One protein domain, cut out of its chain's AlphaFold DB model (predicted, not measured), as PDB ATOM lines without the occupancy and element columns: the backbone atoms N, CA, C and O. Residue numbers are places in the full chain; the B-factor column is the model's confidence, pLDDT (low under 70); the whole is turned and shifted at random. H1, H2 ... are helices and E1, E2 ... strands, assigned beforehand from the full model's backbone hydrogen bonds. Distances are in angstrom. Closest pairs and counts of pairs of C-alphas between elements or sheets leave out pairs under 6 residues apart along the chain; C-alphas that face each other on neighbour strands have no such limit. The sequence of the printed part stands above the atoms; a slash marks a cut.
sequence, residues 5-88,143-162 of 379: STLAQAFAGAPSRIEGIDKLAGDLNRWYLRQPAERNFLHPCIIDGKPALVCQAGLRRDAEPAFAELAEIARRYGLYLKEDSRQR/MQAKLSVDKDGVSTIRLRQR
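Overview. This is residues 5 to 88 and 143 to 162 of the 379 residues of an uncharacterized protein of Methylomonas denitrificans (UniProt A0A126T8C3). Two long helices, H2 and H4, lie side by side and run opposite ways; H4 covers part of one face of a three-stranded sheet, E1 E2 E3, while H2 packs on a separate two-stranded hairpin, E4 and E5. The short helix H1 sits between the two sheets, near E1 and E5, and the short H3 makes a corner with H4. The printed part has 104 residues, with four named helices and five named strands in the order H1 H2 E1 E2 H3 H4 E3 E4 E5; the class is mixed, helices and strands. The larger sheet has the order E1, E2, E3 and is mixed; E4 and E5 are antiparallel. The whole is compact, with a radius of gyration of the C-alphas of 13.3 A and spans of 42 by 29 by 23 A.

Along the chain. H1 is residues 7 to 10, 4.9 A long, with C-alpha 7 at (33.131, 17.659, -35.750). H2 is residues 21 to 34, 20.3 A. E1, residues 42 to 47, is 14.6 A long, and E2, residues 50 to 55, is 15.7 A. H3 is residues 59 to 62, 5.2 A. H4, residues 64 to 76, is 18.3 A long and begins at C-alpha 64 at (8.737, 12.306, -32.124). E3 is residues 80 to 83, 10.2 A. E4, residues 143 to 149, is 19.1 A long, and E5, residues 155 to 161, is 19.3 A, ending at C-alpha 161 at (25.120, 22.281, -45.862).

Arrangement. E1 and E2 form an antiparallel hairpin, with N 43 and O 54 2.8 A apart, within hydrogen-bond range. E2 and E3 are parallel, with N 53 and O 80 at 2.8 A. E2, H3, H4 and E3 make a strand-helix-strand unit, two parallel neighbour strands with helices between, and its crossover is right-handed. H4 is on the sheet in two layers, helix over one face, at a height of 9.9 A over E2 and E3; it runs along the strands, at 17 degrees to E2 on the local plane. The closest C-alphas of H4 and E3 are those of Ala 74 and Leu 81, 6.1 A. H1 is on the same face, only just over E1, where 3 of its 4 C-alphas fall. H2 and H4 touch at a shallow tilt of 4 degrees, opposite ways, closest at the C-alphas of Asp 27 and Ile 73, 6.8 A. H3 and H4 touch only at the corner, at the C-alphas of Arg 60 and Phe 67, 5.2 A, H4 with residues 66 to 68 alone. The closest C-alphas of H2 and E4 are those of Ala 25 and Ala 145, 5.4 A. E4 and E5 form a second antiparallel hairpin, with N 146 and O 158 at 2.8 A. In H2 and H4 every O i to N i+4 pair is within hydrogen-bond range; H1 and H3 are too short for such a pair, and their O i to N i+3 pairs within range are 1 of 1 and 0 of 1.

Size, cuts and confidence. The two C-alphas farthest apart are those of Arg 88 and Gly 153, 42.4 A. Residues 89 to 142 are not printed, and C-alphas 88 and 143 are 27.1 A apart across this cut. Of the links printed whole, none is long. The mean pLDDT of the printed part is 70.4, with 49 residues under 70, among them residues 5 to 19 and 84 to 88.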
ATOM      1  N   SER A   5      31.886  23.448 -40.683       53.75
ATOM      2  CA  SER A   5      32.427  23.040 -39.382       53.75
ATOM      3  C   SER A   5      32.639  21.530 -39.383       53.75
ATOM      4  O   SER A   5      31.715  20.758 -39.659       53.75
ATOM      5  N   THR A   6      33.868  21.083 -39.117       63.00
ATOM      6  CA  THR A   6      34.124  19.656 -38.882       63.00
ATOM      7  C   THR A   6      33.798  19.314 -37.428       63.00
ATOM      8  O   THR A   6      33.986  20.149 -36.547       63.00
ATOM      9  N   LEU A   7      33.337  18.092 -37.142       65.62
ATOM     10  CA  LEU A   7      33.131  17.659 -35.750       65.62
ATOM     11  C   LEU A   7      34.428  17.735 -34.937       65.62
ATOM     12  O   LEU A   7      34.400  18.076 -33.764       65.62
ATOM     13  N   ALA A   8      35.573  17.472 -35.569       64.06
ATOM     14  CA  ALA A   8      36.871  17.580 -34.912       64.06
ATOM     15  C   ALA A   8      37.218  19.027 -34.531       64.06
ATOM     16  O   ALA A   8      37.743  19.257 -33.448       64.06
ATOM     17  N   GLN A   9      36.886  20.002 -35.382       63.19
ATOM     18  CA  GLN A   9      37.025  21.426 -35.061       63.19
ATOM     19  C   GLN A   9      36.031  21.850 -33.975       63.19
ATOM     20  O   GLN A   9      36.406  22.564 -33.053       63.19
ATOM     21  N   ALA A  10      34.780  21.389 -34.060       61.88
ATOM     22  CA  ALA A  10      33.728  21.733 -33.104       61.88
ATOM     23  C   ALA A  10      33.968  21.144 -31.704       61.88
ATOM     24  O   ALA A  10      33.520  21.723 -30.720       61.88
ATOM     25  N   PHE A  11      34.674  20.013 -31.609       65.31
ATOM     26  CA  PHE A  11      34.986  19.331 -30.348       65.31
ATOM     27  C   PHE A  11      36.455  19.476 -29.919       65.31
ATOM     28  O   PHE A  11      36.913  18.747 -29.036       65.31
ATOM     29  N   ALA A  12      37.205  20.403 -30.523       59.84
ATOM     30  CA  ALA A  12      38.583  20.671 -30.133       59.84
ATOM     31  C   ALA A  12      38.634  21.110 -28.655       59.84
ATOM     32  O   ALA A  12      38.092  22.150 -28.291       59.84
ATOM     33  N   GLY A  13      39.257  20.292 -27.797       57.12
ATOM     34  CA  GLY A  13      39.349  20.527 -26.348       57.12
ATOM     35  C   GLY A  13      38.404  19.692 -25.472       57.12
ATOM     36  O   GLY A  13      38.516  19.759 -24.250       57.12
ATOM     37  N   ALA A  14      37.515  18.871 -26.048       59.28
ATOM     38  CA  ALA A  14      36.737  17.897 -25.279       59.28
ATOM     39  C   ALA A  14      37.598  16.660 -24.917       59.28
ATOM     40  O   ALA A  14      38.330  16.160 -25.775       59.28
ATOM     41  N   PRO A  15      37.503  16.110 -23.691       52.09
ATOM     42  CA  PRO A  15      38.338  14.995 -23.223       52.09
ATOM     43  C   PRO A  15      37.981  13.611 -23.811       52.09
ATOM     44  O   PRO A  15      38.292  12.587 -23.210       52.09
ATOM     45  N   SER A  16      37.346  13.528 -24.983       54.41
ATOM     46  CA  SER A  16      36.834  12.260 -25.520       54.41
ATOM     47  C   SER A  16      37.018  12.132 -27.031       54.41
ATOM     48  O   SER A  16      36.462  12.909 -27.809       54.41
ATOM     49  N   ARG A  17      37.744  11.091 -27.452       60.19
ATOM     50  CA  ARG A  17      37.778  10.618 -28.840       60.19
ATOM     51  C   ARG A  17      36.466   9.880 -29.121       60.19
ATOM     52  O   ARG A  17      36.188   8.883 -28.467       60.19
ATOM     53  N   ILE A  18      35.664  10.365 -30.069       67.19
ATOM     54  CA  ILE A  18      34.443   9.661 -30.497       67.19
ATOM     55  C   ILE A  18      34.865   8.370 -31.207       67.19
ATOM     56  O   ILE A  18      35.476   8.414 -32.279       67.19
ATOM     57  N   GLU A  19      34.568   7.222 -30.607       68.44
ATOM     58  CA  GLU A  19      34.821   5.914 -31.211       68.44
ATOM     59  C   GLU A  19      33.836   5.645 -32.363       68.44
ATOM     60  O   GLU A  19      32.659   5.990 -32.286       68.44
ATOM     61  N   GLY A  20      34.304   5.031 -33.459       73.56
ATOM     62  CA  GLY A  20      33.442   4.677 -34.599       73.56
ATOM     63  C   GLY A  20      32.970   5.865 -35.446       73.56
ATOM     64  O   GLY A  20      31.831   5.889 -35.912       73.56
ATOM     65  N   ILE A  21      33.835   6.862 -35.646       71.00
ATOM     66  CA  ILE A  21      33.537   8.092 -36.399       71.00
ATOM     67  C   ILE A  21      33.052   7.845 -37.845       71.00
ATOM     68  O   ILE A  21      32.240   8.594 -38.382       71.00
ATOM     69  N   ASP A  22      33.508   6.770 -38.477       69.56
ATOM     70  CA  ASP A  22      33.053   6.292 -39.783       69.56
ATOM     71  C   ASP A  22      31.584   5.836 -39.749       69.56
ATOM     72  O   ASP A  22      30.786   6.206 -40.617       69.56
ATOM     73  N   LYS A  23      31.199   5.099 -38.703       78.25
ATOM     74  CA  LYS A  23      29.829   4.613 -38.501       78.25
ATOM     75  C   LYS A  23      28.878   5.745 -38.113       78.25
ATOM     76  O   LYS A  23      27.767   5.793 -38.639       78.25
ATOM     77  N   LEU A  24      29.338   6.703 -37.302       80.19
ATOM     78  CA  LEU A  24      28.583   7.915 -36.965       80.19
ATOM     79  C   LEU A  24      28.222   8.719 -38.222       80.19
ATOM     80  O   LEU A  24      27.082   9.156 -38.368       80.19
ATOM     81  N   ALA A  25      29.159   8.881 -39.163       77.69
ATOM     82  CA  ALA A  25      28.883   9.573 -40.424       77.69
ATOM     83  C   ALA A  25      27.801   8.858 -41.251       77.69
ATOM     84  O   ALA A  25      26.928   9.506 -41.833       77.69
ATOM     85  N   GLY A  26      27.842   7.524 -41.286       76.25
ATOM     86  CA  GLY A  26      26.833   6.700 -41.949       76.25
ATOM     87  C   GLY A  26      25.451   6.806 -41.298       76.25
ATOM     88  O   GLY A  26      24.458   6.977 -42.005       76.25
ATOM     89  N   ASP A  27      25.384   6.755 -39.967       81.69
ATOM     90  CA  ASP A  27      24.141   6.884 -39.198       81.69
ATOM     91  C   ASP A  27      23.497   8.266 -39.376       81.69
ATOM     92  O   ASP A  27      22.313   8.349 -39.705       81.69
ATOM     93  N   LEU A  28      24.282   9.346 -39.275       82.50
ATOM     94  CA  LEU A  28      23.791  10.709 -39.496       82.50
ATOM     95  C   LEU A  28      23.308  10.920 -40.937       82.50
ATOM     96  O   LEU A  28      22.257  11.516 -41.144       82.50
ATOM     97  N   ASN A  29      24.017  10.389 -41.940       75.75
ATOM     98  CA  ASN A  29      23.556  10.451 -43.331       75.75
ATOM     99  C   ASN A  29      22.237   9.719 -43.550       75.75
ATOM    100  O   ASN A  29      21.369  10.230 -44.252       75.75
ATOM    101  N   ARG A  30      22.081   8.520 -42.981       80.62
ATOM    102  CA  ARG A  30      20.830   7.766 -43.106       80.62
ATOM    103  C   ARG A  30      19.668   8.513 -42.476       80.62
ATOM    104  O   ARG A  30      18.607   8.567 -43.089       80.62
ATOM    105  N   TRP A  31      19.888   9.108 -41.306       83.75
ATOM    106  CA  TRP A  31      18.896   9.957 -40.661       83.75
ATOM    107  C   TRP A  31      18.539  11.156 -41.553       83.75
ATOM    108  O   TRP A  31      17.374  11.324 -41.897       83.75
ATOM    109  N   TYR A  32      19.528  11.908 -42.054       76.06
ATOM    110  CA  TYR A  32      19.286  13.053 -42.946       76.06
ATOM    111  C   TYR A  32      18.487  12.701 -44.200       76.06
ATOM    112  O   TYR A  32      17.630  13.476 -44.605       76.06
ATOM    113  N   LEU A  33      18.762  11.549 -44.817       70.12
ATOM    114  CA  LEU A  33      18.078  11.125 -46.039       70.12
ATOM    115  C   LEU A  33      16.606  10.748 -45.809       70.12
ATOM    116  O   LEU A  33      15.837  10.743 -46.766       70.12
ATOM    117  N   ARG A  34      16.224  10.419 -44.570       76.00
ATOM    118  CA  ARG A  34      14.855  10.033 -44.196       76.00
ATOM    119  C   ARG A  34      14.006  11.206 -43.717       76.00
ATOM    120  O   ARG A  34      12.784  11.095 -43.744       76.00
ATOM    121  N   GLN A  35      14.627  12.295 -43.261       75.81
ATOM    122  CA  GLN A  35      13.909  13.445 -42.718       75.81
ATOM    123  C   GLN A  35      13.633  14.511 -43.793       75.81
ATOM    124  O   GLN A  35      14.507  14.778 -44.619       75.81
ATOM    125  N   PRO A  36      12.455  15.169 -43.772       65.00
ATOM    126  CA  PRO A  36      12.178  16.319 -44.630       65.00
ATOM    127  C   PRO A  36      13.237  17.421 -44.492       65.00
ATOM    128  O   PRO A  36      13.783  17.635 -43.407       65.00
ATOM    129  N   ALA A  37      13.482  18.167 -45.574       58.53
ATOM    130  CA  ALA A  37      14.499  19.224 -45.626       58.53
ATOM    131  C   ALA A  37      14.323  20.314 -44.552       58.53
ATOM    132  O   ALA A  37      15.297  20.877 -44.068       58.53
ATOM    133  N   GLU A  38      13.087  20.570 -44.133       56.88
ATOM    134  CA  GLU A  38      12.744  21.547 -43.094       56.88
ATOM    135  C   GLU A  38      13.057  21.060 -41.668       56.88
ATOM    136  O   GLU A  38      12.969  21.845 -40.728       56.88
ATOM    137  N   ARG A  39      13.394  19.771 -41.503       62.16
ATOM    138  CA  ARG A  39      13.519  19.075 -40.207       62.16
ATOM    139  C   ARG A  39      14.898  18.473 -39.953       62.16
ATOM    140  O   ARG A  39      15.119  17.810 -38.943       62.16
ATOM    141  N   ASN A  40      15.835  18.679 -40.874       63.97
ATOM    142  CA  ASN A  40      17.131  18.006 -40.878       63.97
ATOM    143  C   ASN A  40      18.289  18.891 -40.374       63.97
ATOM    144  O   ASN A  40      19.452  18.626 -40.680       63.97
ATOM    145  N   PHE A  41      17.985  19.922 -39.575       66.69
ATOM    146  CA  PHE A  41      18.982  20.793 -38.948       66.69
ATOM    147  C   PHE A  41      19.708  20.088 -37.796       66.69
ATOM    148  O   PHE A  41      19.079  19.674 -36.821       66.69
ATOM    149  N   LEU A  42      21.041  20.020 -37.884       70.81
ATOM    150  CA  LEU A  42      21.932  19.583 -36.809       70.81
ATOM    151  C   LEU A  42      23.173  20.472 -36.746       70.81
ATOM    152  O   LEU A  42      23.821  20.732 -37.762       70.81
ATOM    153  N   HIS A  43      23.534  20.887 -35.536       70.62
ATOM    154  CA  HIS A  43      24.709  21.698 -35.258       70.62
ATOM    155  C   HIS A  43      25.584  21.048 -34.174       70.62
ATOM    156  O   HIS A  43      25.099  20.778 -33.077       70.62
ATOM    157  N   PRO A  44      26.870  20.789 -34.441       70.00
ATOM    158  CA  PRO A  44      27.772  20.225 -33.445       70.00
ATOM    159  C   PRO A  44      28.357  21.305 -32.528       70.00
ATOM    160  O   PRO A  44      28.820  22.334 -33.012       70.00
ATOM    161  N   CYS A  45      28.383  21.068 -31.213       63.19
ATOM    162  CA  CYS A  45      28.967  21.990 -30.228       63.19
ATOM    163  C   CYS A  45      29.425  21.277 -28.940       63.19
ATOM    164  O   CYS A  45      29.134  20.103 -28.736       63.19
ATOM    165  N   ILE A  46      30.124  21.975 -28.044       64.19
ATOM    166  CA  ILE A  46      30.464  21.458 -26.707       64.19
ATOM    167  C   ILE A  46      29.511  22.082 -25.683       64.19
ATOM    168  O   ILE A  46      29.390  23.303 -25.628       64.19
ATOM    169  N   ILE A  47      28.870  21.256 -24.852       61.78
ATOM    170  CA  ILE A  47      28.021  21.700 -23.734       61.78
ATOM    171  C   ILE A  47      28.566  21.063 -22.458       61.78
ATOM    172  O   ILE A  47      28.712  19.844 -22.396       61.78
ATOM    173  N   ASP A  48      28.922  21.882 -21.465       61.34
ATOM    174  CA  ASP A  48      29.507  21.443 -20.186       61.34
ATOM    175  C   ASP A  48      30.708  20.490 -20.348       61.34
ATOM    176  O   ASP A  48      30.849  19.486 -19.648       61.34
ATOM    177  N   GLY A  49      31.568  20.774 -21.333       62.22
ATOM    178  CA  GLY A  49      32.749  19.961 -21.646       62.22
ATOM    179  C   GLY A  49      32.455  18.638 -22.364       62.22
ATOM    180  O   GLY A  49      33.387  17.879 -22.625       62.22
ATOM    181  N   LYS A  50      31.192  18.354 -22.713       67.81
ATOM    182  CA  LYS A  50      30.777  17.139 -23.428       67.81
ATOM    183  C   LYS A  50      30.473  17.431 -24.902       67.81
ATOM    184  O   LYS A  50      29.825  18.440 -25.192       67.81
ATOM    185  N   PRO A  51      30.883  16.554 -25.839       74.31
ATOM    186  CA  PRO A  51      30.453  16.638 -27.230       74.31
ATOM    187  C   PRO A  51      28.929  16.566 -27.344       74.31
ATOM    188  O   PRO A  51      28.304  15.643 -26.814       74.31
ATOM    189  N   ALA A  52      28.336  17.525 -28.047       77.94
ATOM    190  CA  ALA A  52      26.899  17.640 -28.210       77.94
ATOM    191  C   ALA A  52      26.486  17.861 -29.673       77.94
ATOM    192  O   ALA A  52      27.191  18.491 -30.466       77.94
ATOM    193  N   LEU A  53      25.302  17.359 -30.014       78.06
ATOM    194  CA  LEU A  53      24.559  17.690 -31.222       78.06
ATOM    195  C   LEU A  53      23.326  18.497 -30.822       78.06
ATOM    196  O   LEU A  53      22.545  18.073 -29.973       78.06
ATOM    197  N   VAL A  54      23.154  19.655 -31.445       73.38
ATOM    198  CA  VAL A  54      21.973  20.503 -31.297       73.38
ATOM    199  C   VAL A  54      21.070  20.292 -32.504       73.38
ATOM    200  O   VAL A  54      21.518  20.460 -33.635       73.38
ATOM    201  N   CYS A  55      19.819  19.910 -32.275       74.44
ATOM    202  CA  CYS A  55      18.800  19.720 -33.309       74.44
ATOM    203  C   CYS A  55      17.769  20.853 -33.298       74.44
ATOM    204  O   CYS A  55      17.787  21.692 -32.403       74.44
ATOM    205  N   GLN A  56      16.894  20.913 -34.301       72.56
ATOM    206  CA  GLN A  56      15.855  21.945 -34.395       72.56
ATOM    207  C   GLN A  56      14.982  22.019 -33.129       72.56
ATOM    208  O   GLN A  56      14.652  20.998 -32.525       72.56
ATOM    209  N   ALA A  57      14.570  23.233 -32.758       67.69
ATOM    210  CA  ALA A  57      13.621  23.460 -31.675       67.69
ATOM    211  C   ALA A  57      12.276  22.765 -31.949       67.69
ATOM    212  O   ALA A  57      11.711  22.907 -33.032       67.69
ATOM    213  N   GLY A  58      11.743  22.051 -30.956       70.62
ATOM    214  CA  GLY A  58      10.438  21.394 -31.058       70.62
ATOM    215  C   GLY A  58      10.438  20.089 -31.854       70.62
ATOM    216  O   GLY A  58       9.376  19.487 -31.991       70.62
ATOM    217  N   LEU A  59      11.595  19.601 -32.321       78.19
ATOM    218  CA  LEU A  59      11.710  18.340 -33.059       78.19
ATOM    219  C   LEU A  59      11.089  17.163 -32.292       78.19
ATOM    220  O   LEU A  59      10.420  16.325 -32.893       78.19
ATOM    221  N   ARG A  60      11.250  17.119 -30.964       81.50
ATOM    222  CA  ARG A  60      10.644  16.081 -30.117       81.50
ATOM    223  C   ARG A  60       9.116  16.109 -30.144       81.50
ATOM    224  O   ARG A  60       8.492  15.055 -30.084       81.50
ATOM    225  N   ARG A  61       8.525  17.302 -30.203       80.38
ATOM    226  CA  ARG A  61       7.070  17.515 -30.201       80.38
ATOM    227  C   ARG A  61       6.478  17.301 -31.592       80.38
ATOM    228  O   ARG A  61       5.447  16.654 -31.726       80.38
ATOM    229  N   ASP A  62       7.139  17.843 -32.607       74.56
ATOM    230  CA  ASP A  62       6.600  17.967 -33.962       74.56
ATOM    231  C   ASP A  62       6.940  16.744 -34.839       74.56
ATOM    232  O   ASP A  62       6.305  16.505 -35.869       74.56
ATOM    233  N   ALA A  63       7.943  15.953 -34.439       76.75
ATOM    234  CA  ALA A  63       8.363  14.728 -35.111       76.75
ATOM    235  C   ALA A  63       9.033  13.744 -34.130       76.75
ATOM    236  O   ALA A  63      10.208  13.398 -34.276       76.75
ATOM    237  N   GLU A  64       8.268  13.251 -33.151       84.38
ATOM    238  CA  GLU A  64       8.737  12.306 -32.124       84.38
ATOM    239  C   GLU A  64       9.563  11.123 -32.682       84.38
ATOM    240  O   GLU A  64      10.644  10.864 -32.143       84.38
ATOM    241  N   PRO A  65       9.175  10.449 -33.790       86.00
ATOM    242  CA  PRO A  65       9.974   9.349 -34.340       86.00
ATOM    243  C   PRO A  65      11.353   9.791 -34.848       86.00
ATOM    244  O   PRO A  65      12.338   9.068 -34.690       86.00
ATOM    245  N   ALA A  66      11.441  10.990 -35.431       82.44
ATOM    246  CA  ALA A  66      12.692  11.550 -35.938       82.44
ATOM    247  C   ALA A  66      13.643  11.910 -34.792       82.44
ATOM    248  O   ALA A  66      14.843  11.631 -34.869       82.44
ATOM    249  N   PHE A  67      13.097  12.489 -33.719       86.06
ATOM    250  CA  PHE A  67      13.843  12.781 -32.500       86.06
ATOM    251  C   PHE A  67      14.327  11.498 -31.816       86.06
ATOM    252  O   PHE A  67      15.483  11.432 -31.407       86.06
ATOM    253  N   ALA A  68      13.487  10.463 -31.732       86.88
ATOM    254  CA  ALA A  68      13.853   9.182 -31.132       86.88
ATOM    255  C   ALA A  68      15.005   8.490 -31.884       86.88
ATOM    256  O   ALA A  68      15.951   8.010 -31.256       86.88
ATOM    257  N   GLU A  69      14.975   8.489 -33.222       88.00
ATOM    258  CA  GLU A  69      16.064   7.943 -34.046       88.00
ATOM    259  C   GLU A  69      17.372   8.719 -33.825       88.00
ATOM    260  O   GLU A  69      18.434   8.123 -33.640       88.00
ATOM    261  N   LEU A  70      17.295  10.051 -33.770       87.19
ATOM    262  CA  LEU A  70      18.453  10.903 -33.520       87.19
ATOM    263  C   LEU A  70      19.011  10.741 -32.098       87.19
ATOM    264  O   LEU A  70      20.229  10.724 -31.915       87.19
ATOM    265  N   ALA A  71      18.140  10.594 -31.099       87.25
ATOM    266  CA  ALA A  71      18.517  10.348 -29.711       87.25
ATOM    267  C   ALA A  71      19.243   9.007 -29.561       87.25
ATOM    268  O   ALA A  71      20.237   8.924 -28.841       87.25
ATOM    269  N   GLU A  72      18.808   7.979 -30.289       89.69
ATOM    270  CA  GLU A  72      19.478   6.679 -30.304       89.69
ATOM    271  C   GLU A  72      20.851   6.744 -30.990       89.69
ATOM    272  O   GLU A  72      21.818   6.167 -30.486       89.69
ATOM    273  N   ILE A  73      20.975   7.498 -32.092       88.94
ATOM    274  CA  ILE A  73      22.277   7.777 -32.720       88.94
ATOM    275  C   ILE A  73      23.187   8.502 -31.721       88.94
ATOM    276  O   ILE A  73      24.311   8.063 -31.487       88.94
ATOM    277  N   ALA A  74      22.710   9.570 -31.079       86.31
ATOM    278  CA  ALA A  74      23.499  10.333 -30.115       86.31
ATOM    279  C   ALA A  74      23.965   9.461 -28.935       86.31
ATOM    280  O   ALA A  74      25.153   9.440 -28.611       86.31
ATOM    281  N   ARG A  75      23.061   8.650 -28.368       85.81
ATOM    282  CA  ARG A  75      23.358   7.707 -27.280       85.81
ATOM    283  C   ARG A  75      24.430   6.689 -27.674       85.81
ATOM    284  O   ARG A  75      25.334   6.428 -26.884       85.81
ATOM    285  N   ARG A  76      24.353   6.132 -28.888       87.56
ATOM    286  CA  ARG A  76      25.300   5.124 -29.396       87.56
ATOM    287  C   ARG A  76      26.737   5.634 -29.469       87.56
ATOM    288  O   ARG A  76      27.653   4.862 -29.209       87.56
ATOM    289  N   TYR A  77      26.926   6.905 -29.815       85.69
ATOM    290  CA  TYR A  77      28.252   7.507 -29.995       85.69
ATOM    291  C   TYR A  77      28.672   8.416 -28.831       85.69
ATOM    292  O   TYR A  77      29.638   9.167 -28.961       85.69
ATOM    293  N   GLY A  78      27.960   8.362 -27.699       81.50
ATOM    294  CA  GLY A  78      28.291   9.141 -26.502       81.50
ATOM    295  C   GLY A  78      28.133  10.655 -26.681       81.50
ATOM    296  O   GLY A  78      28.829  11.425 -26.023       81.50
ATOM    297  N   LEU A  79      27.245  11.082 -27.580       82.50
ATOM    298  CA  LEU A  79      26.951  12.486 -27.850       82.50
ATOM    299  C   LEU A  79      25.767  12.938 -27.000       82.50
ATOM    300  O   LEU A  79      24.757  12.241 -26.885       82.50
ATOM    301  N   TYR A  80      25.861  14.140 -26.448       79.75
ATOM    302  CA  TYR A  80      24.716  14.790 -25.830       79.75
ATOM    303  C   TYR A  80      23.795  15.363 -26.916       79.75
ATOM    304  O   TYR A  80      24.243  16.137 -27.753       79.75
ATOM    305  N   LEU A  81      22.514  14.993 -26.931       80.88
ATOM    306  CA  LEU A  81      21.531  15.586 -27.842       80.88
ATOM    307  C   LEU A  81      20.759  16.688 -27.115       80.88
ATOM    308  O   LEU A  81      20.168  16.434 -26.067       80.88
ATOM    309  N   LYS A  82      20.735  17.892 -27.688       79.38
ATOM    310  CA  LYS A  82      19.961  19.028 -27.176       79.38
ATOM    311  C   LYS A  82      19.080  19.602 -28.289       79.38
ATOM    312  O   LYS A  82      19.500  19.675 -29.438       79.38
ATOM    313  N   GLU A  83      17.856  20.008 -27.975       71.00
ATOM    314  CA  GLU A  83      17.060  20.834 -28.894       71.00
ATOM    315  C   GLU A  83      17.546  22.285 -28.828       71.00
ATOM    316  O   GLU A  83      17.955  22.767 -27.771       71.00
ATOM    317  N   ASP A  84      17.535  22.980 -29.961       64.19
ATOM    318  CA  ASP A  84      17.918  24.383 -30.029       64.19
ATOM    319  C   ASP A  84      17.040  25.205 -29.081       64.19
ATOM    320  O   ASP A  84      15.832  25.331 -29.270       64.19
ATOM    321  N   SER A  85      17.663  25.739 -28.030       53.62
ATOM    322  CA  SER A  85      16.999  26.543 -27.008       53.62
ATOM    323  C   SER A  85      17.041  28.033 -27.331       53.62
ATOM    324  O   SER A  85      16.732  28.845 -26.463       53.62
ATOM    325  N   ARG A  86      17.424  28.428 -28.555       55.53
ATOM    326  CA  ARG A  86      17.350  29.817 -29.035       55.53
ATOM    327  C   ARG A  86      15.893  30.237 -29.301       55.53
ATOM    328  O   ARG A  86      15.567  30.684 -30.391       55.53
ATOM    329  N   GLN A  87      15.032  30.076 -28.294       39.84
ATOM    330  CA  GLN A  87      14.034  31.046 -27.845       39.84
ATOM    331  C   GLN A  87      13.443  30.639 -26.476       39.84
ATOM    332  O   GLN A  87      13.253  29.457 -26.197       39.84
ATOM    333  N   ARG A  88      13.114  31.673 -25.683       35.16
ATOM    334  CA  ARG A  88      12.712  31.716 -24.257       35.16
ATOM    335  C   ARG A  88      13.825  31.466 -23.234       35.16
ATOM    336  O   ARG A  88      13.797  30.484 -22.507       35.16
ATOM    337  N   MET A 143      21.744  18.621 -46.429       55.88
ATOM    338  CA  MET A 143      22.806  18.259 -45.472       55.88
ATOM    339  C   MET A 143      23.462  16.907 -45.793       55.88
ATOM    340  O   MET A 143      22.784  15.923 -46.069       55.88
ATOM    341  N   GLN A 144      24.800  16.852 -45.754       63.34
ATOM    342  CA  GLN A 144      25.590  15.618 -45.888       63.34
ATOM    343  C   GLN A 144      26.659  15.537 -44.792       63.34
ATOM    344  O   GLN A 144      27.464  16.457 -44.647       63.34
ATOM    345  N   ALA A 145      26.728  14.414 -44.074       65.81
ATOM    346  CA  ALA A 145      27.856  14.057 -43.218       65.81
ATOM    347  C   ALA A 145      28.902  13.295 -44.046       65.81
ATOM    348  O   ALA A 145      28.655  12.192 -44.517       65.81
ATOM    349  N   LYS A 146      30.094  13.849 -44.263       71.94
ATOM    350  CA  LYS A 146      31.163  13.147 -44.993       71.94
ATOM    351  C   LYS A 146      32.373  12.930 -44.115       71.94
ATOM    352  O   LYS A 146      32.871  13.876 -43.516       71.94
ATOM    353  N   LEU A 147      32.885  11.705 -44.109       70.31
ATOM    354  CA  LEU A 147      34.207  11.439 -43.564       70.31
ATOM    355  C   LEU A 147      35.250  12.193 -44.405       70.31
ATOM    356  O   LEU A 147      35.170  12.246 -45.632       70.31
ATOM    357  N   SER A 148      36.193  12.844 -43.749       68.38
ATOM    358  CA  SER A 148      37.315  13.548 -44.360       68.38
ATOM    359  C   SER A 148      38.546  13.306 -43.509       68.38
ATOM    360  O   SER A 148      38.503  13.486 -42.295       68.38
ATOM    361  N   VAL A 149      39.632  12.904 -44.150       70.88
ATOM    362  CA  VAL A 149      40.921  12.697 -43.495       70.88
ATOM    363  C   VAL A 149      41.731  13.977 -43.667       70.88
ATOM    364  O   VAL A 149      41.824  14.490 -44.784       70.88
ATOM    365  N   ASP A 150      42.227  14.539 -42.567       64.38
ATOM    366  CA  ASP A 150      43.107  15.709 -42.611       64.38
ATOM    367  C   ASP A 150      44.534  15.316 -43.035       64.38
ATOM    368  O   ASP A 150      44.870  14.132 -43.106       64.38
ATOM    369  N   LYS A 151      45.385  16.309 -43.306       61.53
ATOM    370  CA  LYS A 151      46.786  16.131 -43.721       61.53
ATOM    371  C   LYS A 151      47.601  15.283 -42.739       61.53
ATOM    372  O   LYS A 151      48.510  14.584 -43.169       61.53
ATOM    373  N   ASP A 152      47.210  15.274 -41.467       67.94
ATOM    374  CA  ASP A 152      47.857  14.512 -40.395       67.94
ATOM    375  C   ASP A 152      47.273  13.093 -40.203       67.94
ATOM    376  O   ASP A 152      47.519  12.437 -39.193       67.94
ATOM    377  N   GLY A 153      46.447  12.602 -41.139       64.25
ATOM    378  CA  GLY A 153      45.851  11.257 -41.079       64.25
ATOM    379  C   GLY A 153      44.668  11.120 -40.110       64.25
ATOM    380  O   GLY A 153      44.115  10.032 -39.939       64.25
ATOM    381  N   VAL A 154      44.237  12.220 -39.485       69.81
ATOM    382  CA  VAL A 154      43.109  12.234 -38.547       69.81
ATOM    383  C   VAL A 154      41.786  12.240 -39.312       69.81
ATOM    384  O   VAL A 154      41.511  13.126 -40.121       69.81
ATOM    385  N   SER A 155      40.937  11.248 -39.039       70.38
ATOM    386  CA  SER A 155      39.581  11.175 -39.589       70.38
ATOM    387  C   SER A 155      38.645  12.154 -38.879       70.38
ATOM    388  O   SER A 155      38.587  12.191 -37.653       70.38
ATOM    389  N   THR A 156      37.883  12.926 -39.651       70.69
ATOM    390  CA  THR A 156      36.925  13.933 -39.177       70.69
ATOM    391  C   THR A 156      35.614  13.811 -39.951       70.69
ATOM    392  O   THR A 156      35.617  13.454 -41.127       70.69
ATOM    393  N   ILE A 157      34.473  14.116 -39.330       69.44
ATOM    394  CA  ILE A 157      33.203  14.248 -40.062       69.44
ATOM    395  C   ILE A 157      33.016  15.714 -40.435       69.44
ATOM    396  O   ILE A 157      33.020  16.589 -39.568       69.44
ATOM    397  N   ARG A 158      32.812  15.979 -41.722       66.75
ATOM    398  CA  ARG A 158      32.350  17.264 -42.244       66.75
ATOM    399  C   ARG A 158      30.841  17.226 -42.381       66.75
ATOM    400  O   ARG A 158      30.327  16.485 -43.218       66.75
ATOM    401  N   LEU A 159      30.148  18.043 -41.597       65.44
ATOM    402  CA  LEU A 159      28.747  18.349 -41.845       65.44
ATOM    403  C   LEU A 159      28.711  19.465 -42.893       65.44
ATOM    404  O   LEU A 159      29.200  20.569 -42.661       65.44
ATOM    405  N   ARG A 160      28.235  19.144 -44.096       59.31
ATOM    406  CA  ARG A 160      28.087  20.095 -45.200       59.31
ATOM    407  C   ARG A 160      26.619  20.431 -45.379       59.31
ATOM    408  O   ARG A 160      25.870  19.562 -45.818       59.31
ATOM    409  N   GLN A 161      26.264  21.695 -45.174       53.00
ATOM    410  CA  GLN A 161      25.120  22.281 -45.862       53.00
ATOM    411  C   GLN A 161      25.513  22.445 -47.338       53.00
ATOM    412  O   GLN A 161      26.449  23.179 -47.673       53.00
ATOM    413  N   ARG A 162      24.909  21.662 -48.236       46.06
ATOM    414  CA  ARG A 162      25.207  21.722 -49.669       46.06
ATOM    415  C   ARG A 162      24.460  22.912 -50.261       46.06
ATOM    416  O   ARG A 162      23.334  22.774 -50.706       46.06
TER     417      ARG A 162